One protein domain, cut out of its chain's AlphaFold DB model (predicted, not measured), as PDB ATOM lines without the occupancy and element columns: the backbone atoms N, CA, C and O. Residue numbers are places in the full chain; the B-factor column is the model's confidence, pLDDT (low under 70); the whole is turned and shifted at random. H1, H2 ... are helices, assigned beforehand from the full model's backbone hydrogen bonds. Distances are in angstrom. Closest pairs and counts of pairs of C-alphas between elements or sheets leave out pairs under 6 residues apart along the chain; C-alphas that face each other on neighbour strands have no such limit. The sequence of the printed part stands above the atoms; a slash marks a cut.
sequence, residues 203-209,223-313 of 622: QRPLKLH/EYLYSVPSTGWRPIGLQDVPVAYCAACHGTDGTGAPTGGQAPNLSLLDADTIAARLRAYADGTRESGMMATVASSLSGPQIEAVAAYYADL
ATOM      1  N   GLN A 203      45.863  22.872 -31.806       73.94
ATOM      2  CA  GLN A 203      44.839  23.777 -32.316       73.94
ATOM      3  C   GLN A 203      44.398  23.320 -33.710       73.94
ATOM      4  O   GLN A 203      45.232  22.924 -34.527       73.94
ATOM      5  N   ARG A 204      43.090  23.337 -33.960       70.94
ATOM      6  CA  ARG A 204      42.483  22.899 -35.218       70.94
ATOM      7  C   ARG A 204      41.534  23.974 -35.751       70.94
ATOM      8  O   ARG A 204      40.889  24.644 -34.938       70.94
ATOM      9  N   PRO A 205      41.440  24.144 -37.081       67.31
ATOM     10  CA  PRO A 205      40.321  24.860 -37.671       67.31
ATOM     11  C   PRO A 205      39.058  24.026 -37.450       67.31
ATOM     12  O   PRO A 205      39.094  22.802 -37.591       67.31
ATOM     13  N   LEU A 206      37.962  24.670 -37.067       66.56
ATOM     14  CA  LEU A 206      36.651  24.034 -37.034       66.56
ATOM     15  C   LEU A 206      35.916  24.458 -38.303       66.56
ATOM     16  O   LEU A 206      35.826  25.655 -38.559       66.56
ATOM     17  N   LYS A 207      35.415  23.509 -39.097       66.75
ATOM     18  CA  LYS A 207      34.508  23.841 -40.201       66.75
ATOM     19  C   LYS A 207      33.118  24.093 -39.610       66.75
ATOM     20  O   LYS A 207      32.369  23.151 -39.375       66.75
ATOM     21  N   LEU A 208      32.812  25.349 -39.294       64.50
ATOM     22  CA  LEU A 208      31.449  25.810 -39.032       64.50
ATOM     23  C   LEU A 208      31.076  26.791 -40.140       64.50
ATOM     24  O   LEU A 208      31.877  27.649 -40.476       64.50
ATOM     25  N   HIS A 209      29.859  26.721 -40.664       70.00
ATOM     26  CA  HIS A 209      29.314  27.744 -41.553       70.00
ATOM     27  C   HIS A 209      30.117  27.908 -42.858       70.00
ATOM     28  O   HIS A 209      30.876  28.864 -43.015       70.00
ATOM     29  N   GLU A 223      43.259  33.006 -33.445       53.66
ATOM     30  CA  GLU A 223      42.230  33.334 -32.449       53.66
ATOM     31  C   GLU A 223      40.919  32.538 -32.592       53.66
ATOM     32  O   GLU A 223      40.217  32.376 -31.594       53.66
ATOM     33  N   TYR A 224      40.598  32.007 -33.778       60.06
ATOM     34  CA  TYR A 224      39.383  31.200 -34.008       60.06
ATOM     35  C   TYR A 224      39.631  29.685 -33.970       60.06
ATOM     36  O   TYR A 224      38.737  28.891 -34.255       60.06
ATOM     37  N   LEU A 225      40.843  29.259 -33.600       68.38
ATOM     38  CA  LEU A 225      41.177  27.844 -33.469       68.38
ATOM     39  C   LEU A 225      40.677  27.281 -32.136       68.38
ATOM     40  O   LEU A 225      40.860  27.879 -31.073       68.38
ATOM     41  N   TYR A 226      40.142  26.062 -32.165       71.81
ATOM     42  CA  TYR A 226      39.807  25.311 -30.955       71.81
ATOM     43  C   TYR A 226      40.876  24.251 -30.663       71.81
ATOM     44  O   TYR A 226      41.583  23.781 -31.552       71.81
ATOM     45  N   SER A 227      41.016  23.873 -29.391       71.44
ATOM     46  CA  SER A 227      41.870  22.759 -28.969       71.44
ATOM     47  C   SER A 227      41.003  21.605 -28.502       71.44
ATOM     48  O   SER A 227      40.061  21.842 -27.753       71.44
ATOM     49  N   VAL A 228      41.362  20.379 -28.871       71.62
ATOM     50  CA  VAL A 228      40.672  19.160 -28.438       71.62
ATOM     51  C   VAL A 228      41.387  18.558 -27.215       71.62
ATOM     52  O   VAL A 228      42.593  18.311 -27.291       71.62
ATOM     53  N   PRO A 229      40.713  18.304 -26.080       75.25
ATOM     54  CA  PRO A 229      39.300  18.560 -25.829       75.25
ATOM     55  C   PRO A 229      39.017  20.052 -25.637       75.25
ATOM     56  O   PRO A 229      39.787  20.767 -24.981       75.25
ATOM     57  N   SER A 230      37.893  20.499 -26.187       76.19
ATOM     58  CA  SER A 230      37.349  21.825 -25.934       76.19
ATOM     59  C   SER A 230      36.763  21.874 -24.519       76.19
ATOM     60  O   SER A 230      36.248  20.888 -23.988       76.19
ATOM     61  N   THR A 231      36.879  23.025 -23.857       68.94
ATOM     62  CA  THR A 231      36.289  23.236 -22.529       68.94
ATOM     63  C   THR A 231      35.005  24.045 -22.670       68.94
ATOM     64  O   THR A 231      35.064  25.250 -22.908       68.94
ATOM     65  N   GLY A 232      33.855  23.384 -22.528       65.06
ATOM     66  CA  GLY A 232      32.534  24.019 -22.448       65.06
ATOM     67  C   GLY A 232      32.041  24.218 -21.007       65.06
ATOM     68  O   GLY A 232      32.757  23.961 -20.040       65.06
ATOM     69  N   TRP A 233      30.780  24.635 -20.850       57.41
ATOM     70  CA  TRP A 233      30.141  24.866 -19.541       57.41
ATOM     71  C   TRP A 233      29.995  23.595 -18.678       57.41
ATOM     72  O   TRP A 233      29.857  23.696 -17.459       57.41
ATOM     73  N   ARG A 234      30.065  22.402 -19.288       66.81
ATOM     74  CA  ARG A 234      30.239  21.105 -18.615       66.81
ATOM     75  C   ARG A 234      31.448  20.395 -19.223       66.81
ATOM     76  O   ARG A 234      31.363  19.973 -20.375       66.81
ATOM     77  N   PRO A 235      32.570  20.256 -18.505       65.62
ATOM     78  CA  PRO A 235      33.790  19.769 -19.124       65.62
ATOM     79  C   PRO A 235      33.806  18.234 -19.161       65.62
ATOM     80  O   PRO A 235      34.464  17.605 -18.338       65.62
ATOM     81  N   ILE A 236      33.080  17.644 -20.120       73.19
ATOM     82  CA  ILE A 236      33.029  16.188 -20.368       73.19
ATOM     83  C   ILE A 236      34.447  15.609 -20.440       73.19
ATOM     84  O   ILE A 236      34.771  14.663 -19.728       73.19
ATOM     85  N   GLY A 237      35.320  16.232 -21.238       67.75
ATOM     86  CA  GLY A 237      36.702  15.789 -21.426       67.75
ATOM     87  C   GLY A 237      37.630  15.971 -20.231       67.75
ATOM     88  O   GLY A 237      38.721  15.408 -20.250       67.75
ATOM     89  N   LEU A 238      37.232  16.737 -19.207       73.00
ATOM     90  CA  LEU A 238      38.007  16.871 -17.966       73.00
ATOM     91  C   LEU A 238      37.560  15.879 -16.886       73.00
ATOM     92  O   LEU A 238      38.110  15.904 -15.789       73.00
ATOM     93  N   GLN A 239      36.554  15.043 -17.161       71.38
ATOM     94  CA  GLN A 239      36.140  13.981 -16.251       71.38
ATOM     95  C   GLN A 239      36.871  12.677 -16.551       71.38
ATOM     96  O   GLN A 239      37.156  12.366 -17.708       71.38
ATOM     97  N   ASP A 240      37.093  11.883 -15.505       70.19
ATOM     98  CA  ASP A 240      37.774  10.596 -15.626       70.19
ATOM     99  C   ASP A 240      36.913   9.533 -16.325       70.19
ATOM    100  O   ASP A 240      37.465   8.555 -16.800       70.19
ATOM    101  N   VAL A 241      35.586   9.693 -16.450       77.19
ATOM    102  CA  VAL A 241      34.708   8.678 -17.078       77.19
ATOM    103  C   VAL A 241      33.760   9.295 -18.128       77.19
ATOM    104  O   VAL A 241      32.555   9.405 -17.890       77.19
ATOM    105  N   PRO A 242      34.256   9.692 -19.321       81.44
ATOM    106  CA  PRO A 242      33.436  10.292 -20.383       81.44
ATOM    107  C   PRO A 242      32.219   9.461 -20.831       81.44
ATOM    108  O   PRO A 242      31.208  10.039 -21.232       81.44
ATOM    109  N   VAL A 243      32.273   8.126 -20.709       84.69
ATOM    110  CA  VAL A 243      31.163   7.204 -21.046       84.69
ATOM    111  C   VAL A 243      29.866   7.570 -20.319       84.69
ATOM    112  O   VAL A 243      28.787   7.378 -20.875       84.69
ATOM    113  N   ALA A 244      29.953   8.179 -19.130       80.00
ATOM    114  CA  ALA A 244      28.806   8.700 -18.388       80.00
ATOM    115  C   ALA A 244      27.882   9.589 -19.241       80.00
ATOM    116  O   ALA A 244      26.655   9.538 -19.141       80.00
ATOM    117  N   TYR A 245      28.489  10.404 -20.102       83.94
ATOM    118  CA  TYR A 245      27.789  11.339 -20.972       83.94
ATOM    119  C   TYR A 245      27.260  10.671 -22.233       83.94
ATOM    120  O   TYR A 245      26.162  11.005 -22.678       83.94
ATOM    121  N   CYS A 246      28.007   9.711 -22.779       90.25
ATOM    122  CA  CYS A 246      27.597   8.924 -23.937       90.25
ATOM    123  C   CYS A 246      26.356   8.085 -23.607       90.25
ATOM    124  O   CYS A 246      25.368   8.114 -24.344       90.25
ATOM    125  N   ALA A 247      26.368   7.424 -22.446       89.75
ATOM    126  CA  ALA A 247      25.293   6.553 -21.982       89.75
ATOM    127  C   ALA A 247      23.964   7.288 -21.766       89.75
ATOM    128  O   ALA A 247      22.908   6.665 -21.826       89.75
ATOM    129  N   ALA A 248      23.987   8.612 -21.575       88.31
ATOM    130  CA  ALA A 248      22.772   9.412 -21.472       88.31
ATOM    131  C   ALA A 248      21.889   9.313 -22.723       88.31
ATOM    132  O   ALA A 248      20.662   9.317 -22.597       88.31
ATOM    133  N   CYS A 249      22.512   9.203 -23.898       92.06
ATOM    134  CA  CYS A 249      21.826   9.080 -25.180       92.06
ATOM    135  C   CYS A 249      21.902   7.648 -25.723       92.06
ATOM    136  O   CYS A 249      20.879   7.070 -26.077       92.06
ATOM    137  N   HIS A 250      23.108   7.075 -25.750       93.88
ATOM    138  CA  HIS A 250      23.395   5.787 -26.383       93.88
ATOM    139  C   HIS A 250      23.167   4.581 -25.467       93.88
ATOM    140  O   HIS A 250      23.213   3.454 -25.935       93.88
ATOM    141  N   GLY A 251      22.904   4.785 -24.176       90.00
ATOM    142  CA  GLY A 251      22.825   3.688 -23.213       90.00
ATOM    143  C   GLY A 251      24.193   3.158 -22.797       90.00
ATOM    144  O   GLY A 251      25.225   3.409 -23.427       90.00
ATOM    145  N   THR A 252      24.195   2.436 -21.682       88.00
ATOM    146  CA  THR A 252      25.377   1.731 -21.171       88.00
ATOM    147  C   THR A 252      25.683   0.475 -21.983       88.00
ATOM    148  O   THR A 252      26.830   0.041 -22.009       88.00
ATOM    149  N   ASP A 253      24.672  -0.057 -22.672       89.19
ATOM    150  CA  ASP A 253      24.735  -1.179 -23.610       89.19
ATOM    151  C   ASP A 253      24.844  -0.736 -25.082       89.19
ATOM    152  O   ASP A 253      24.841  -1.574 -25.977       89.19
ATOM    153  N   GLY A 254      24.937   0.573 -25.343       91.62
ATOM    154  CA  GLY A 254      25.124   1.120 -26.687       91.62
ATOM    155  C   GLY A 254      23.886   1.105 -27.579       91.62
ATOM    156  O   GLY A 254      23.976   1.606 -28.692       91.62
ATOM    157  N   THR A 255      22.740   0.605 -27.117       91.25
ATOM    158  CA  THR A 255      21.527   0.388 -27.929       91.25
ATOM    159  C   THR A 255      20.786   1.667 -28.337       91.25
ATOM    160  O   THR A 255      19.988   1.655 -29.271       91.25
ATOM    161  N   GLY A 256      21.010   2.781 -27.636       91.31
ATOM    162  CA  GLY A 256      20.201   3.998 -27.769       91.31
ATOM    163  C   GLY A 256      18.875   3.966 -26.996       91.31
ATOM    164  O   GLY A 256      18.089   4.918 -27.085       91.31
ATOM    165  N   ALA A 257      18.621   2.922 -26.197       89.06
ATOM    166  CA  ALA A 257      17.390   2.745 -25.423       89.06
ATOM    167  C   ALA A 257      16.974   3.948 -24.543       89.06
ATOM    168  O   ALA A 257      15.779   4.253 -24.512       89.06
ATOM    169  N   PRO A 258      17.881   4.714 -23.890       89.19
ATOM    170  CA  PRO A 258      17.490   5.874 -23.074       89.19
ATOM    171  C   PRO A 258      16.768   6.984 -23.837       89.19
ATOM    172  O   PRO A 258      16.131   7.840 -23.229       89.19
ATOM    173  N   THR A 259      16.891   6.990 -25.163       90.94
ATOM    174  CA  THR A 259      16.205   7.929 -26.054       90.94
ATOM    175  C   THR A 259      15.189   7.205 -26.933       90.94
ATOM    176  O   THR A 259      14.797   7.704 -27.978       90.94
ATOM    177  N   GLY A 260      14.779   5.993 -26.554       87.69
ATOM    178  CA  GLY A 260      13.881   5.155 -27.340       87.69
ATOM    179  C   GLY A 260      14.420   4.847 -28.739       87.69
ATOM    180  O   GLY A 260      13.640   4.878 -29.685       87.69
ATOM    181  N   GLY A 261      15.729   4.639 -28.909       89.38
ATOM    182  CA  GLY A 261      16.346   4.353 -30.214       89.38
ATOM    183  C   GLY A 261      16.464   5.570 -31.138       89.38
ATOM    184  O   GLY A 261      16.646   5.424 -32.344       89.38
ATOM    185  N   GLN A 262      16.314   6.782 -30.598       90.81
ATOM    186  CA  GLN A 262      16.550   8.030 -31.317       90.81
ATOM    187  C   GLN A 262      18.052   8.330 -31.441       90.81
ATOM    188  O   GLN A 262      18.497   8.833 -32.470       90.81
ATOM    189  N   ALA A 263      18.856   8.053 -30.419       92.69
ATOM    190  CA  ALA A 263      20.306   7.980 -30.557       92.69
ATOM    191  C   ALA A 263      20.678   6.669 -31.268       92.69
ATOM    192  O   ALA A 263      20.046   5.647 -30.993       92.69
ATOM    193  N   PRO A 264      21.678   6.671 -32.167       92.94
ATOM    194  CA  PRO A 264      22.046   5.462 -32.881       92.94
ATOM    195  C   PRO A 264      22.617   4.406 -31.934       92.94
ATOM    196  O   PRO A 264      23.363   4.725 -31.002       92.94
ATOM    197  N   ASN A 265      22.306   3.156 -32.254       93.19
ATOM    198  CA  ASN A 265      22.897   1.959 -31.696       93.19
ATOM    199  C   ASN A 265      24.375   1.873 -32.104       93.19
ATOM    200  O   ASN A 265      24.688   1.739 -33.292       93.19
ATOM    201  N   LEU A 266      25.263   1.999 -31.119       93.38
ATOM    202  CA  LEU A 266      26.715   1.974 -31.276       93.38
ATOM    203  C   LEU A 266      27.293   0.558 -31.231       93.38
ATOM    204  O   LEU A 266      28.371   0.366 -31.778       93.38
ATOM    205  N   SER A 267      26.575  -0.420 -30.661       89.31
ATOM    206  CA  SER A 267      27.033  -1.825 -30.617       89.31
ATOM    207  C   SER A 267      27.168  -2.447 -32.014       89.31
ATOM    208  O   SER A 267      27.825  -3.457 -32.193       89.31
ATOM    209  N   LEU A 268      26.592  -1.808 -33.039       87.56
ATOM    210  CA  LEU A 268      26.688  -2.241 -34.435       87.56
ATOM    211  C   LEU A 268      27.967  -1.772 -35.142       87.56
ATOM    212  O   LEU A 268      28.125  -2.041 -36.337       87.56
ATOM    213  N   LEU A 269      28.832  -1.004 -34.481       88.62
ATOM    214  CA  LEU A 269      29.985  -0.353 -35.098       88.62
ATOM    215  C   LEU A 269      31.283  -0.862 -34.477       88.62
ATOM    216  O   LEU A 269      31.381  -1.003 -33.263       88.62
ATOM    217  N   ASP A 270      32.299  -1.070 -35.311       89.44
ATOM    218  CA  ASP A 270      33.649  -1.338 -34.826       89.44
ATOM    219  C   ASP A 270      34.314  -0.072 -34.246       89.44
ATOM    220  O   ASP A 270      33.883   1.068 -34.473       89.44
ATOM    221  N   ALA A 271      35.384  -0.278 -33.473       93.38
ATOM    222  CA  ALA A 271      36.098   0.802 -32.798       93.38
ATOM    223  C   ALA A 271      36.668   1.831 -33.789       93.38
ATOM    224  O   ALA A 271      36.577   3.036 -33.543       93.38
ATOM    225  N   ASP A 272      37.195   1.386 -34.932       91.25
ATOM    226  CA  ASP A 272      37.777   2.270 -35.944       91.25
ATOM    227  C   ASP A 272      36.717   3.202 -36.542       91.25
ATOM    228  O   ASP A 272      36.938   4.411 -36.660       91.25
ATOM    229  N   THR A 273      35.529   2.674 -36.830       88.94
ATOM    230  CA  THR A 273      34.373   3.420 -37.332       88.94
ATOM    231  C   THR A 273      33.867   4.418 -36.298       88.94
ATOM    232  O   THR A 273      33.608   5.577 -36.640       88.94
ATOM    233  N   ILE A 274      33.732   4.016 -35.028       93.44
ATOM    234  CA  ILE A 274      33.303   4.925 -33.955       93.44
ATOM    235  C   ILE A 274      34.323   6.057 -33.798       93.44
ATOM    236  O   ILE A 274      33.945   7.231 -33.791       93.44
ATOM    237  N   ALA A 275      35.614   5.729 -33.730       93.44
ATOM    238  CA  ALA A 275      36.677   6.710 -33.570       93.44
ATOM    239  C   ALA A 275      36.760   7.662 -34.774       93.44
ATOM    240  O   ALA A 275      36.864   8.876 -34.594       93.44
ATOM    241  N   ALA A 276      36.669   7.145 -36.004       90.56
ATOM    242  CA  ALA A 276      36.654   7.951 -37.223       90.56
ATOM    243  C   ALA A 276      35.470   8.927 -37.241       90.56
ATOM    244  O   ALA A 276      35.665  10.121 -37.470       90.56
ATOM    245  N   ARG A 277      34.260   8.458 -36.907       91.50
ATOM    246  CA  ARG A 277      33.061   9.308 -36.836       91.50
ATOM    247  C   ARG A 277      33.164  10.365 -35.742       91.50
ATOM    248  O   ARG A 277      32.796  11.505 -35.994       91.50
ATOM    249  N   LEU A 278      33.682  10.028 -34.559       92.56
ATOM    250  CA  LEU A 278      33.914  11.009 -33.493       92.56
ATOM    251  C   LEU A 278      34.903  12.090 -33.933       92.56
ATOM    252  O   LEU A 278      34.644  13.268 -33.711       92.56
ATOM    253  N   ARG A 279      36.004  11.726 -34.602       89.19
ATOM    254  CA  ARG A 279      36.947  12.718 -35.145       89.19
ATOM    255  C   ARG A 279      36.274  13.616 -36.189       89.19
ATOM    256  O   ARG A 279      36.407  14.829 -36.073       89.19
ATOM    257  N   ALA A 280      35.485  13.036 -37.094       86.69
ATOM    258  CA  ALA A 280      34.763  13.775 -38.129       86.69
ATOM    259  C   ALA A 280      33.676  14.714 -37.565       86.69
ATOM    260  O   ALA A 280      33.477  15.825 -38.046       86.69
ATOM    261  N   TYR A 281      32.980  14.306 -36.499       88.62
ATOM    262  CA  TYR A 281      32.084  15.206 -35.768       88.62
ATOM    263  C   TYR A 281      32.856  16.319 -35.052       88.62
ATOM    264  O   TYR A 281      32.383  17.448 -34.973       88.62
ATOM    265  N   ALA A 282      34.030  16.008 -34.497       84.75
ATOM    266  CA  ALA A 282      34.825  16.971 -33.747       84.75
ATOM    267  C   ALA A 282      35.431  18.068 -34.632       84.75
ATOM    268  O   ALA A 282      35.644  19.164 -34.120       84.75
ATOM    269  N   ASP A 283      35.754  17.786 -35.898       80.81
ATOM    270  CA  ASP A 283      36.320  18.754 -36.855       80.81
ATOM    271  C   ASP A 283      35.294  19.375 -37.821       80.81
ATOM    272  O   ASP A 283      35.621  20.334 -38.524       80.81
ATOM    273  N   GLY A 284      34.051  18.889 -37.798       79.38
ATOM    274  CA  GLY A 284      32.944  19.404 -38.605       79.38
ATOM    275  C   GLY A 284      32.838  18.781 -39.998       79.38
ATOM    276  O   GLY A 284      31.897  19.088 -40.718       79.38
ATOM    277  N   THR A 285      33.736  17.865 -40.385       79.25
ATOM    278  CA  THR A 285      33.618  17.126 -41.663       79.25
ATOM    279  C   THR A 285      32.413  16.185 -41.698       79.25
ATOM    280  O   THR A 285      31.967  15.775 -42.768       79.25
ATOM    281  N   ARG A 286      31.846  15.858 -40.530       83.69
ATOM    282  CA  ARG A 286      30.554  15.186 -40.397       83.69
ATOM    283  C   ARG A 286      29.587  16.042 -39.587       83.69
ATOM    284  O   ARG A 286      29.838  16.364 -38.430       83.69
ATOM    285  N   GLU A 287      28.428  16.314 -40.171       83.31
ATOM    286  CA  GLU A 287      27.414  17.191 -39.588       83.31
ATOM    287  C   GLU A 287      26.583  16.540 -38.470       83.31
ATOM    288  O   GLU A 287      25.908  15.520 -38.658       83.31
ATOM    289  N   SER A 288      26.599  17.166 -37.296       88.00
ATOM    290  CA  SER A 288      25.607  17.037 -36.220       88.00
ATOM    291  C   SER A 288      25.981  18.041 -35.142       88.00
ATOM    292  O   SER A 288      27.039  17.926 -34.534       88.00
ATOM    293  N   GLY A 289      25.107  18.989 -34.840       88.44
ATOM    294  CA  GLY A 289      25.308  19.911 -33.732       88.44
ATOM    295  C   GLY A 289      25.223  19.238 -32.355       88.44
ATOM    296  O   GLY A 289      25.929  19.646 -31.426       88.44
ATOM    297  N   MET A 290      24.451  18.152 -32.213       91.31
ATOM    298  CA  MET A 290      24.481  17.344 -30.986       91.31
ATOM    299  C   MET A 290      25.830  16.644 -30.799       91.31
ATOM    300  O   MET A 290      26.465  16.808 -29.754       91.31
ATOM    301  N   MET A 291      26.288  15.880 -31.798       91.75
ATOM    302  CA  MET A 291      27.519  15.095 -31.676       91.75
ATOM    303  C   MET A 291      28.788  15.939 -31.791       91.75
ATOM    304  O   MET A 291      29.755  15.607 -31.114       91.75
ATOM    305  N   ALA A 292      28.798  17.047 -32.538       88.81
ATOM    306  CA  ALA A 292      29.938  17.970 -32.575       88.81
ATOM    307  C   ALA A 292      30.234  18.554 -31.184       88.81
ATOM    308  O   ALA A 292      31.392  18.636 -30.766       88.81
ATOM    309  N   THR A 293      29.186  18.870 -30.411       86.19
ATOM    310  CA  THR A 293      29.329  19.349 -29.025       86.19
ATOM    311  C   THR A 293      29.994  18.301 -28.125       86.19
ATOM    312  O   THR A 293      30.873  18.624 -27.323       86.19
ATOM    313  N   VAL A 294      29.610  17.030 -28.274       88.88
ATOM    314  CA  VAL A 294      30.182  15.918 -27.499       88.88
ATOM    315  C   VAL A 294      31.609  15.611 -27.956       88.88
ATOM    316  O   VAL A 294      32.525  15.576 -27.141       88.88
ATOM    317  N   ALA A 295      31.814  15.416 -29.257       89.56
ATOM    318  CA  ALA A 295      33.061  14.921 -29.820       89.56
ATOM    319  C   ALA A 295      34.206  15.937 -29.728       89.56
ATOM    320  O   ALA A 295      35.330  15.559 -29.393       89.56
ATOM    321  N   SER A 296      33.929  17.231 -29.928       86.62
ATOM    322  CA  SER A 296      34.941  18.287 -29.758       86.62
ATOM    323  C   SER A 296      35.457  18.390 -28.317       86.62
ATOM    324  O   SER A 296      36.571  18.870 -28.096       86.62
ATOM    325  N   SER A 297      34.692  17.882 -27.345       85.81
ATOM    326  CA  SER A 297      35.041  17.859 -25.923       85.81
ATOM    327  C   SER A 297      35.899  16.652 -25.514       85.81
ATOM    328  O   SER A 297      36.208  16.537 -24.332       85.81
ATOM    329  N   LEU A 298      36.288  15.745 -26.421       86.19
ATOM    330  CA  LEU A 298      37.045  14.523 -26.097       86.19
ATOM    331  C   LEU A 298      38.476  14.580 -26.631       86.19
ATOM    332  O   LEU A 298      38.678  14.860 -27.800       86.19
ATOM    333  N   SER A 299      39.483  14.249 -25.822       84.50
ATOM    334  CA  SER A 299      40.861  14.073 -26.314       84.50
ATOM    335  C   SER A 299      40.997  12.865 -27.253       84.50
ATOM    336  O   SER A 299      40.185  11.947 -27.208       84.50
ATOM    337  N   GLY A 300      42.072  12.813 -28.051       84.69
ATOM    338  CA  GLY A 300      42.377  11.646 -28.895       84.69
ATOM    339  C   GLY A 300      42.357  10.313 -28.126       84.69
ATOM    340  O   GLY A 300      41.585   9.438 -28.497       84.69
ATOM    341  N   PRO A 301      43.101  10.168 -27.009       86.06
ATOM    342  CA  PRO A 301      43.046   8.957 -26.187       86.06
ATOM    343  C   PRO A 301      41.655   8.634 -25.628       86.06
ATOM    344  O   PRO A 301      41.301   7.464 -25.537       86.06
ATOM    345  N   GLN A 302      40.853   9.646 -25.273       88.25
ATOM    346  CA  GLN A 302      39.467   9.424 -24.849       88.25
ATOM    347  C   GLN A 302      38.603   8.915 -26.007       88.25
ATOM    348  O   GLN A 302      37.812   8.010 -25.780       88.25
ATOM    349  N   ILE A 303      38.774   9.437 -27.230       89.94
ATOM    350  CA  ILE A 303      38.083   8.940 -28.432       89.94
ATOM    351  C   ILE A 303      38.398   7.457 -28.660       89.94
ATOM    352  O   ILE A 303      37.464   6.677 -28.822       89.94
ATOM    353  N   GLU A 304      39.674   7.054 -28.614       90.12
ATOM    354  CA  GLU A 304      40.033   5.631 -28.761       90.12
ATOM    355  C   GLU A 304      39.402   4.778 -27.656       90.12
ATOM    356  O   GLU A 304      38.878   3.698 -27.915       90.12
ATOM    357  N   ALA A 305      39.433   5.266 -26.412       89.62
ATOM    358  CA  ALA A 305      38.952   4.509 -25.264       89.62
ATOM    359  C   ALA A 305      37.427   4.320 -25.280       89.62
ATOM    360  O   ALA A 305      36.952   3.218 -25.012       89.62
ATOM    361  N   VAL A 306      36.648   5.357 -25.620       91.62
ATOM    362  CA  VAL A 306      35.186   5.219 -25.749       91.62
ATOM    363  C   VAL A 306      34.802   4.368 -26.955       91.62
ATOM    364  O   VAL A 306      33.828   3.622 -26.878       91.62
ATOM    365  N   ALA A 307      35.562   4.454 -28.050       93.94
ATOM    366  CA  ALA A 307      35.340   3.634 -29.231       93.94
ATOM    367  C   ALA A 307      35.570   2.151 -28.926       93.94
ATOM    368  O   ALA A 307      34.703   1.332 -29.218       93.94
ATOM    369  N   ALA A 308      36.680   1.824 -28.259       93.12
ATOM    370  CA  ALA A 308      36.959   0.471 -27.793       93.12
ATOM    371  C   ALA A 308      35.895  -0.029 -26.806       93.12
ATOM    372  O   ALA A 308      35.435  -1.155 -26.942       93.12
ATOM    373  N   TYR A 309      35.458   0.810 -25.856       92.62
ATOM    374  CA  TYR A 309      34.410   0.443 -24.898       92.62
ATOM    375  C   TYR A 309      33.106   0.035 -25.594       92.62
ATOM    376  O   TYR A 309      32.568  -1.021 -25.289       92.62
ATOM    377  N   TYR A 310      32.593   0.851 -26.524       93.44
ATOM    378  CA  TYR A 310      31.325   0.550 -27.200       93.44
ATOM    379  C   TYR A 310      31.435  -0.609 -28.198       93.44
ATOM    380  O   TYR A 310      30.466  -1.348 -28.341       93.44
ATOM    381  N   ALA A 311      32.590  -0.782 -28.847       92.88
ATOM    382  CA  ALA A 311      32.834  -1.888 -29.772       92.88
ATOM    383  C   ALA A 311      33.020  -3.249 -29.072       92.88
ATOM    384  O   ALA A 311      32.862  -4.281 -29.714       92.88
ATOM    385  N   ASP A 312      33.368  -3.262 -27.780       93.25
ATOM    386  CA  ASP A 312      33.471  -4.487 -26.967       93.25
ATOM    387  C   ASP A 312      32.115  -4.918 -26.373       93.25
ATOM    388  O   ASP A 312      31.971  -6.023 -25.845       93.25
ATOM    389  N   LEU A 313      31.090  -4.060 -26.454       91.88
ATOM    390  CA  LEU A 313      29.748  -4.426 -26.016       91.88
ATOM    391  C   LEU A 313      29.162  -5.499 -26.945       91.88
ATOM    392  O   LEU A 313      29.361  -5.432 -28.154       91.88
TER     393      LEU A 313
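This is residues 203 to 209 and 223 to 313 of the 622 residues of an uncharacterized protein of Rhodovulum sp. MB263 (UniProt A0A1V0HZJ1). The two longer helices, H2 and H4, pack on each other slantwise and run opposite ways, while short H3 packs steeply on residues 278 to 283 of H2 and short H1 lies near H4. Long loops make much of the rest: residues 223 to 242, before H1, and residues 251 to 270, between H1 and H2, have no named element, and they hold the two C-alphas farthest apart, those of Glu 223 and Gly 260. The printed part has 98 residues with four named helices, H1, H2, H3 and H4 along the chain, and no named strand. The class is all helix, though under half of the residues, 40 of 98, are in named elements. The whole is compact and rounded, with a radius of gyration of the C-alphas of 12.9 A and spans of 40 by 27 by 23 A.

Find C-alpha 271 at (36.098, 0.802, -32.798); from there H2, residues 271 to 283, the longest helix, runs 18.4 A to C-alpha 283 at (36.320, 18.754, -36.855). Next look at H4, residues 300 to 311, which covers 16.6 A and ends with C-alpha 311 at (32.834, -1.888, -29.772). H3 is residues 289 to 295, 10.0 A long, and H1 is residues 243 to 250, 9.5 A long.

Start at H2, which touches H4 at a steep tilt of 44 degrees, opposite ways; their closest C-alphas, those of Ala 271 and Ala 307, are 4.6 A apart. With residues 278 to 283 alone, H2 touches H3 at a steep tilt of 62 degrees, opposite ways, and the closest C-alphas, of Tyr 281 and Ala 292, are 4.7 A apart. H3 and H4 are close but not clearly touching and about perpendicular at 76 degrees, with the closest C-alphas, of Ala 295 and Ile 303, 7.9 A apart. H1 is close to H4 but not clearly touching it; look at the C-alphas of Val 243 and Val 306, the closest, 6.5 A apart. H1 and H2 are apart, and H1 and H3 are only just apart, with closest C-alphas at 8.3 A. In H2, H3 and H4 every O i to N i+4 pair is within hydrogen-bond range; in H1 2 of 4 are, beside 3 of 5 O i to N i+3 pairs.

The C-alphas of Glu 223 and Gly 260, the two farthest apart, are 40.3 A from each other. Residues 210 to 222 are cut out, and C-alphas 209 and 223 stand 16.8 A apart across the cut. On its two sides, residues 203 to 204 pair antiparallel with residues 226 to 227. The link from H1 to H2 is long, at 20 residues, while those from H2 to H3 and from H3 to H4 are tight. The mean pLDDT of the printed part is 83.6; look for values under 70 at residues 205 to 208, 223 to 225, 231 to 235 and 237.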